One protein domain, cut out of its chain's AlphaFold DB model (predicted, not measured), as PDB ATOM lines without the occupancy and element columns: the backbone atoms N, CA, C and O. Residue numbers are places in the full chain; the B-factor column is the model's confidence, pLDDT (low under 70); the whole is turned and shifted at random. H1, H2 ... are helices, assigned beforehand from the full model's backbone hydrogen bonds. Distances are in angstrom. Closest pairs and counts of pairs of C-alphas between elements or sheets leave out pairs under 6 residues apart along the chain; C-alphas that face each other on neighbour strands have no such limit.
ATOM      1  N   SER A   5      30.460 -31.576 -25.231       50.88
ATOM      2  CA  SER A   5      30.570 -30.546 -24.193       50.88
ATOM      3  C   SER A   5      31.861 -29.718 -24.261       50.88
ATOM      4  O   SER A   5      31.845 -28.573 -23.811       50.88
ATOM      5  N   ILE A   6      32.945 -30.246 -24.845       52.69
ATOM      6  CA  ILE A   6      34.190 -29.491 -25.086       52.69
ATOM      7  C   ILE A   6      34.042 -28.494 -26.248       52.69
ATOM      8  O   ILE A   6      34.691 -27.453 -26.243       52.69
ATOM      9  N   ILE A   7      33.155 -28.762 -27.213       50.84
ATOM     10  CA  ILE A   7      32.957 -27.935 -28.418       50.84
ATOM     11  C   ILE A   7      31.718 -27.041 -28.252       50.84
ATOM     12  O   ILE A   7      30.902 -26.875 -29.158       50.84
ATOM     13  N   LYS A   8      31.522 -26.461 -27.064       59.31
ATOM     14  CA  LYS A   8      30.493 -25.432 -26.892       59.31
ATOM     15  C   LYS A   8      31.043 -24.116 -27.428       59.31
ATOM     16  O   LYS A   8      31.962 -23.546 -26.851       59.31
ATOM     17  N   ASN A   9      30.473 -23.624 -28.528       72.12
ATOM     18  CA  ASN A   9      30.808 -22.302 -29.051       72.12
ATOM     19  C   ASN A   9      30.493 -21.227 -28.000       72.12
ATOM     20  O   ASN A   9      29.332 -21.004 -27.649       72.12
ATOM     21  N   ILE A  10      31.529 -20.548 -27.503       72.44
ATOM     22  CA  ILE A  10      31.388 -19.440 -26.556       72.44
ATOM     23  C   ILE A  10      31.166 -18.159 -27.366       72.44
ATOM     24  O   ILE A  10      32.110 -17.506 -27.805       72.44
ATOM     25  N   ASN A  11      29.901 -17.797 -27.592       81.62
ATOM     26  CA  ASN A  11      29.554 -16.548 -28.270       81.62
ATOM     27  C   ASN A  11      29.454 -15.395 -27.257       81.62
ATOM     28  O   ASN A  11      28.452 -15.255 -26.550       81.62
ATOM     29  N   ILE A  12      30.494 -14.562 -27.186       84.94
ATOM     30  CA  ILE A  12      30.539 -13.398 -26.296       84.94
ATOM     31  C   ILE A  12      30.100 -12.145 -27.060       84.94
ATOM     32  O   ILE A  12      30.858 -11.556 -27.824       84.94
ATOM     33  N   LYS A  13      28.862 -11.700 -26.816       86.44
ATOM     34  CA  LYS A  13      28.254 -10.550 -27.514       86.44
ATOM     35  C   LYS A  13      28.782  -9.179 -27.067       86.44
ATOM     36  O   LYS A  13      28.580  -8.191 -27.765       86.44
ATOM     37  N   LYS A  14      29.403  -9.086 -25.886       91.12
ATOM     38  CA  LYS A  14      29.894  -7.825 -25.305       91.12
ATOM     39  C   LYS A  14      31.418  -7.813 -25.280       91.12
ATOM     40  O   LYS A  14      32.019  -8.667 -24.639       91.12
ATOM     41  N   LYS A  15      32.027  -6.785 -25.881       88.19
ATOM     42  CA  LYS A  15      33.492  -6.624 -25.959       88.19
ATOM     43  C   LYS A  15      34.187  -6.706 -24.596       88.19
ATOM     44  O   LYS A  15      35.226  -7.342 -24.479       88.19
ATOM     45  N   THR A  16      33.601  -6.095 -23.567       91.06
ATOM     46  CA  THR A  16      34.159  -6.096 -22.205       91.06
ATOM     47  C   THR A  16      34.295  -7.508 -21.641       91.06
ATOM     48  O   THR A  16      35.343  -7.851 -21.108       91.06
ATOM     49  N   LEU A  17      33.276  -8.350 -21.838       87.19
ATOM     50  CA  LEU A  17      33.292  -9.744 -21.401       87.19
ATOM     51  C   LEU A  17      34.344 -10.565 -22.150       87.19
ATOM     52  O   LEU A  17      34.948 -11.444 -21.546       87.19
ATOM     53  N   SER A  18      34.604 -10.266 -23.426       86.56
ATOM     54  CA  SER A  18      35.644 -10.954 -24.200       86.56
ATOM     55  C   SER A  18      37.036 -10.658 -23.648       86.56
ATOM     56  O   SER A  18      37.825 -11.579 -23.467       86.56
ATOM     57  N   CYS A  19      37.321  -9.394 -23.316       90.50
ATOM     58  CA  CYS A  19      38.586  -9.018 -22.685       90.50
ATOM     59  C   CYS A  19      38.750  -9.692 -21.318       90.50
ATOM     60  O   CYS A  19      39.787 -10.288 -21.056       90.50
ATOM     61  N   THR A  20      37.713  -9.665 -20.474       90.12
ATOM     62  CA  THR A  20      37.746 -10.337 -19.166       90.12
ATOM     63  C   THR A  20      37.948 -11.843 -19.303       90.12
ATOM     64  O   THR A  20      38.688 -12.428 -18.519       90.12
ATOM     65  N   PHE A  21      37.316 -12.473 -20.296       87.19
ATOM     66  CA  PHE A  21      37.468 -13.899 -20.560       87.19
ATOM     67  C   PHE A  21      38.904 -14.252 -20.962       87.19
ATOM     68  O   PHE A  21      39.482 -15.157 -20.370       87.19
ATOM     69  N   ILE A  22      39.504 -13.501 -21.892       87.81
ATOM     70  CA  ILE A  22      40.906 -13.695 -22.298       87.81
ATOM     71  C   ILE A  22      41.838 -13.524 -21.097       87.81
ATOM     72  O   ILE A  22      42.610 -14.429 -20.794       87.81
ATOM     73  N   SER A  23      41.695 -12.435 -20.335       88.38
ATOM     74  CA  SER A  23      42.516 -12.219 -19.141       88.38
ATOM     75  C   SER A  23      42.331 -13.319 -18.093       88.38
ATOM     76  O   SER A  23      43.281 -13.680 -17.405       88.38
ATOM     77  N   ALA A  24      41.127 -13.875 -17.938       86.38
ATOM     78  CA  ALA A  24      40.898 -14.992 -17.026       86.38
ATOM     79  C   ALA A  24      41.622 -16.268 -17.483       86.38
ATOM     80  O   ALA A  24      42.174 -16.970 -16.637       86.38
ATOM     81  N   LEU A  25      41.651 -16.544 -18.791       84.75
ATOM     82  CA  LEU A  25      42.369 -17.685 -19.366       84.75
ATOM     83  C   LEU A  25      43.885 -17.546 -19.199       84.75
ATOM     84  O   LEU A  25      44.516 -18.467 -18.688       84.75
ATOM     85  N   GLU A  26      44.450 -16.388 -19.535       86.56
ATOM     86  CA  GLU A  26      45.884 -16.098 -19.363       86.56
ATOM     87  C   GLU A  26      46.312 -16.239 -17.893       86.56
ATOM     88  O   GLU A  26      47.334 -16.839 -17.563       86.56
ATOM     89  N   ASN A  27      45.478 -15.757 -16.966       86.31
ATOM     90  CA  ASN A  27      45.722 -15.912 -15.533       86.31
ATOM     91  C   ASN A  27      45.537 -17.351 -15.030       86.31
ATOM     92  O   ASN A  27      46.032 -17.681 -13.949       86.31
ATOM     93  N   ALA A  28      44.778 -18.184 -15.742       82.19
ATOM     94  CA  ALA A  28      44.545 -19.581 -15.396       82.19
ATOM     95  C   ALA A  28      45.626 -20.512 -15.961       82.19
ATOM     96  O   ALA A  28      45.897 -21.532 -15.338       82.19
ATOM     97  N   GLU A  29      46.280 -20.149 -17.069       77.56
ATOM     98  CA  GLU A  29      47.362 -20.928 -17.693       77.56
ATOM     99  C   GLU A  29      48.482 -21.267 -16.697       77.56
ATOM    100  O   GLU A  29      48.959 -22.397 -16.632       77.56
ATOM    101  N   ASN A  30      48.837 -20.310 -15.837       73.00
ATOM    102  CA  ASN A  30      49.877 -20.487 -14.823       73.00
ATOM    103  C   ASN A  30      49.361 -21.066 -13.490       73.00
ATOM    104  O   ASN A  30      50.145 -21.279 -12.560       73.00
ATOM    105  N   LYS A  31      48.055 -21.332 -13.359       76.44
ATOM    106  CA  LYS A  31      47.451 -21.893 -12.143       76.44
ATOM    107  C   LYS A  31      47.277 -23.399 -12.299       76.44
ATOM    108  O   LYS A  31      46.381 -23.874 -12.988       76.44
ATOM    109  N   LYS A  32      48.114 -24.167 -11.597       66.25
ATOM    110  CA  LYS A  32      47.903 -25.614 -11.439       66.25
ATOM    111  C   LYS A  32      46.590 -25.857 -10.689       66.25
ATOM    112  O   LYS A  32      46.220 -25.067  -9.821       66.25
ATOM    113  N   SER A  33      45.894 -26.945 -11.026       69.06
ATOM    114  CA  SER A  33      44.665 -27.354 -10.341       69.06
ATOM    115  C   SER A  33      44.886 -27.357  -8.829       69.06
ATOM    116  O   SER A  33      45.819 -28.002  -8.345       69.06
ATOM    117  N   ASN A  34      44.041 -26.638  -8.089       67.50
ATOM    118  CA  ASN A  34      44.123 -26.632  -6.634       67.50
ATOM    119  C   ASN A  34      43.925 -28.055  -6.107       67.50
ATOM    120  O   ASN A  34      43.043 -28.775  -6.575       67.50
ATOM    121  N   ASN A  35      44.729 -28.446  -5.120       61.31
ATOM    122  CA  ASN A  35      44.522 -29.699  -4.412       61.31
ATOM    123  C   ASN A  35      43.340 -29.493  -3.453       61.31
ATOM    124  O   ASN A  35      43.488 -28.905  -2.381       61.31
ATOM    125  N   VAL A  36      42.134 -29.822  -3.917       72.81
ATOM    126  CA  VAL A  36      40.901 -29.563  -3.169       72.81
ATOM    127  C   VAL A  36      40.692 -30.691  -2.167       72.81
ATOM    128  O   VAL A  36      40.527 -31.844  -2.552       72.81
ATOM    129  N   ILE A  37      40.661 -30.355  -0.877       72.31
ATOM    130  CA  ILE A  37      40.256 -31.295   0.171       72.31
ATOM    131  C   ILE A  37      38.727 -31.346   0.172       72.31
ATOM    132  O   ILE A  37      38.059 -30.370   0.520       72.31
ATOM    133  N   LEU A  38      38.162 -32.478  -0.239       78.12
ATOM    134  CA  LEU A  38      36.718 -32.696  -0.249       78.12
ATOM    135  C   LEU A  38      36.220 -32.876   1.194       78.12
ATOM    136  O   LEU A  38      36.414 -33.922   1.805       78.12
ATOM    137  N   GLN A  39      35.607 -31.832   1.758       77.62
ATOM    138  CA  GLN A  39      35.152 -31.818   3.159       77.62
ATOM    139  C   GLN A  39      33.749 -32.406   3.378       77.62
ATOM    140  O   GLN A  39      33.385 -32.733   4.504       77.62
ATOM    141  N   ARG A  40      32.929 -32.501   2.326       81.44
ATOM    142  CA  ARG A  40      31.564 -33.052   2.396       81.44
ATOM    143  C   ARG A  40      31.569 -34.511   1.946       81.44
ATOM    144  O   ARG A  40      32.450 -34.854   1.166       81.44
ATOM    145  N   PRO A  41      30.596 -35.343   2.368       79.44
ATOM    146  CA  PRO A  41      30.456 -36.695   1.841       79.44
ATOM    147  C   PRO A  41      30.428 -36.645   0.314       79.44
ATOM    148  O   PRO A  41      29.573 -35.984  -0.276       79.44
ATOM    149  N   TYR A  42      31.407 -37.290  -0.306       76.06
ATOM    150  CA  TYR A  42      31.536 -37.384  -1.750       76.06
ATOM    151  C   TYR A  42      31.612 -38.853  -2.138       76.06
ATOM    152  O   TYR A  42      32.033 -39.704  -1.353       76.06
ATOM    153  N   SER A  43      31.194 -39.143  -3.359       76.75
ATOM    154  CA  SER A  43      31.363 -40.453  -3.967       76.75
ATOM    155  C   SER A  43      32.166 -40.253  -5.237       76.75
ATOM    156  O   SER A  43      31.811 -39.423  -6.076       76.75
ATOM    157  N   GLU A  44      33.284 -40.962  -5.351       76.94
ATOM    158  CA  GLU A  44      34.046 -40.993  -6.591       76.94
ATOM    159  C   GLU A  44      33.288 -41.835  -7.606       76.94
ATOM    160  O   GLU A  44      32.994 -42.996  -7.345       76.94
ATOM    161  N   VAL A  45      32.974 -41.236  -8.751       79.88
ATOM    162  CA  VAL A  45      32.245 -41.905  -9.827       79.88
ATOM    163  C   VAL A  45      33.230 -42.224 -10.947       79.88
ATOM    164  O   VAL A  45      33.814 -41.319 -11.550       79.88
ATOM    165  N   LYS A  46      33.434 -43.511 -11.237       79.31
ATOM    166  CA  LYS A  46      34.290 -43.973 -12.343       79.31
ATOM    167  C   LYS A  46      33.515 -44.033 -13.659       79.31
ATOM    168  O   LYS A  46      32.288 -44.018 -13.681       79.31
ATOM    169  N   GLY A  47      34.228 -44.138 -14.785       76.00
ATOM    170  CA  GLY A  47      33.625 -44.098 -16.128       76.00
ATOM    171  C   GLY A  47      32.486 -45.105 -16.363       76.00
ATOM    172  O   GLY A  47      31.561 -44.818 -17.118       76.00
ATOM    173  N   GLU A  48      32.515 -46.255 -15.693       78.44
ATOM    174  CA  GLU A  48      31.441 -47.258 -15.739       78.44
ATOM    175  C   GLU A  48      30.172 -46.804 -15.005       78.44
ATOM    176  O   GLU A  48      29.062 -47.053 -15.468       78.44
ATOM    177  N   GLU A  49      30.322 -46.097 -13.888       76.62
ATOM    178  CA  GLU A  49      29.207 -45.555 -13.111       76.62
ATOM    179  C   GLU A  49      28.599 -44.330 -13.795       76.62
ATOM    180  O   GLU A  49      27.381 -44.200 -13.830       76.62
ATOM    181  N   ILE A  50      29.418 -43.497 -14.448       76.25
ATOM    182  CA  ILE A  50      28.930 -42.391 -15.291       76.25
ATOM    183  C   ILE A  50      28.037 -42.939 -16.411       76.25
ATOM    184  O   ILE A  50      26.957 -42.406 -16.661       76.25
ATOM    185  N   LYS A  51      28.444 -44.037 -17.063       80.50
ATOM    186  CA  LYS A  51      27.622 -44.692 -18.092       80.50
ATOM    187  C   LYS A  51      26.302 -45.220 -17.537       80.50
ATOM    188  O   LYS A  51      25.299 -45.112 -18.222       80.50
ATOM    189  N   LYS A  52      26.271 -45.738 -16.310       80.44
ATOM    190  CA  LYS A  52      25.014 -46.154 -15.665       80.44
ATOM    191  C   LYS A  52      24.113 -44.964 -15.330       80.44
ATOM    192  O   LYS A  52      22.905 -45.062 -15.458       80.44
ATOM    193  N   MET A  53      24.694 -43.836 -14.926       76.19
ATOM    194  CA  MET A  53      23.937 -42.633 -14.563       76.19
ATOM    195  C   MET A  53      23.352 -41.895 -15.774       76.19
ATOM    196  O   MET A  53      22.302 -41.272 -15.653       76.19
ATOM    197  N   PHE A  54      24.030 -41.933 -16.927       78.38
ATOM    198  CA  PHE A  54      23.689 -41.099 -18.089       78.38
ATOM    199  C   PHE A  54      23.477 -41.867 -19.403       78.38
ATOM    200  O   PHE A  54      23.080 -41.258 -20.390       78.38
ATOM    201  N   GLY A  55      23.760 -43.168 -19.453       70.31
ATOM    202  CA  GLY A  55      23.769 -43.962 -20.687       70.31
ATOM    203  C   GLY A  55      22.410 -44.487 -21.152       70.31
ATOM    204  O   GLY A  55      22.342 -45.025 -22.248       70.31
ATOM    205  N   GLU A  56      21.344 -44.328 -20.365       62.38
ATOM    206  CA  GLU A  56      20.005 -44.856 -20.695       62.38
ATOM    207  C   GLU A  56      19.020 -43.805 -21.239       62.38
ATOM    208  O   GLU A  56      17.837 -44.087 -21.363       62.38
TER     209      GLU A  56
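AT A GLANCE: This is residues 5 to 56 of the 61 residues of an uncharacterized protein of Clostridiaceae bacterium (UniProt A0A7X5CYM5). The printed part makes an open, horseshoe-like loop with an empty middle: H1 forms one limb, a long unnamed stretch, residues 30 to 46, arches over to the other side, and the short H2 ends that side. Before H1, residues 5 to 14 turn back from its first end and make a V with it, so that the printed part begins in the opening of the horseshoe. There are 52 residues printed, with two named helices, H1 then H2, and no named strand; the class is all helix, though under half of the residues, 23 of 52, are in named elements. The whole is extended, with a radius of gyration of the C-alphas of 17.1 A and spans of 41 by 31 by 18 A.

IN THESE COORDINATES: The printed part begins at Ser 5, C-alpha at (30.570, -30.546, -24.193). H1 is residues 15 to 29, from C-alpha 15 at (33.492, -6.624, -25.959) to C-alpha 29, 21.6 A in length. H2 is residues 47 to 54, 10.6 A from first to last C-alpha, ending with C-alpha 54 at (23.689, -41.099, -18.089).

HOW THE PARTS SIT: H1 and H2 are apart, with no C-alpha of the one within 8 A of the other. In both helices every O i to N i+4 pair is within hydrogen-bond range. Residues 22 to 44, of which 22 to 29 belong to H1, stand free, with no C-alpha 8 or more residues away along the chain within 10 A. Residues 46 to 52, of which 47 to 52 belong to H2, stand free as well.

THE WHOLE: The two C-alphas farthest apart, those of Lys 15 and Glu 48, are 41.9 A apart, and those of Ser 5 and Glu 56, first and last printed, 18.1 A. The printed part has no cut. The link from H1 to H2, 17 residues, is long. The mean pLDDT of the printed part is 77.4, and residues 5 to 8, 32 to 35 and 56 are under 70.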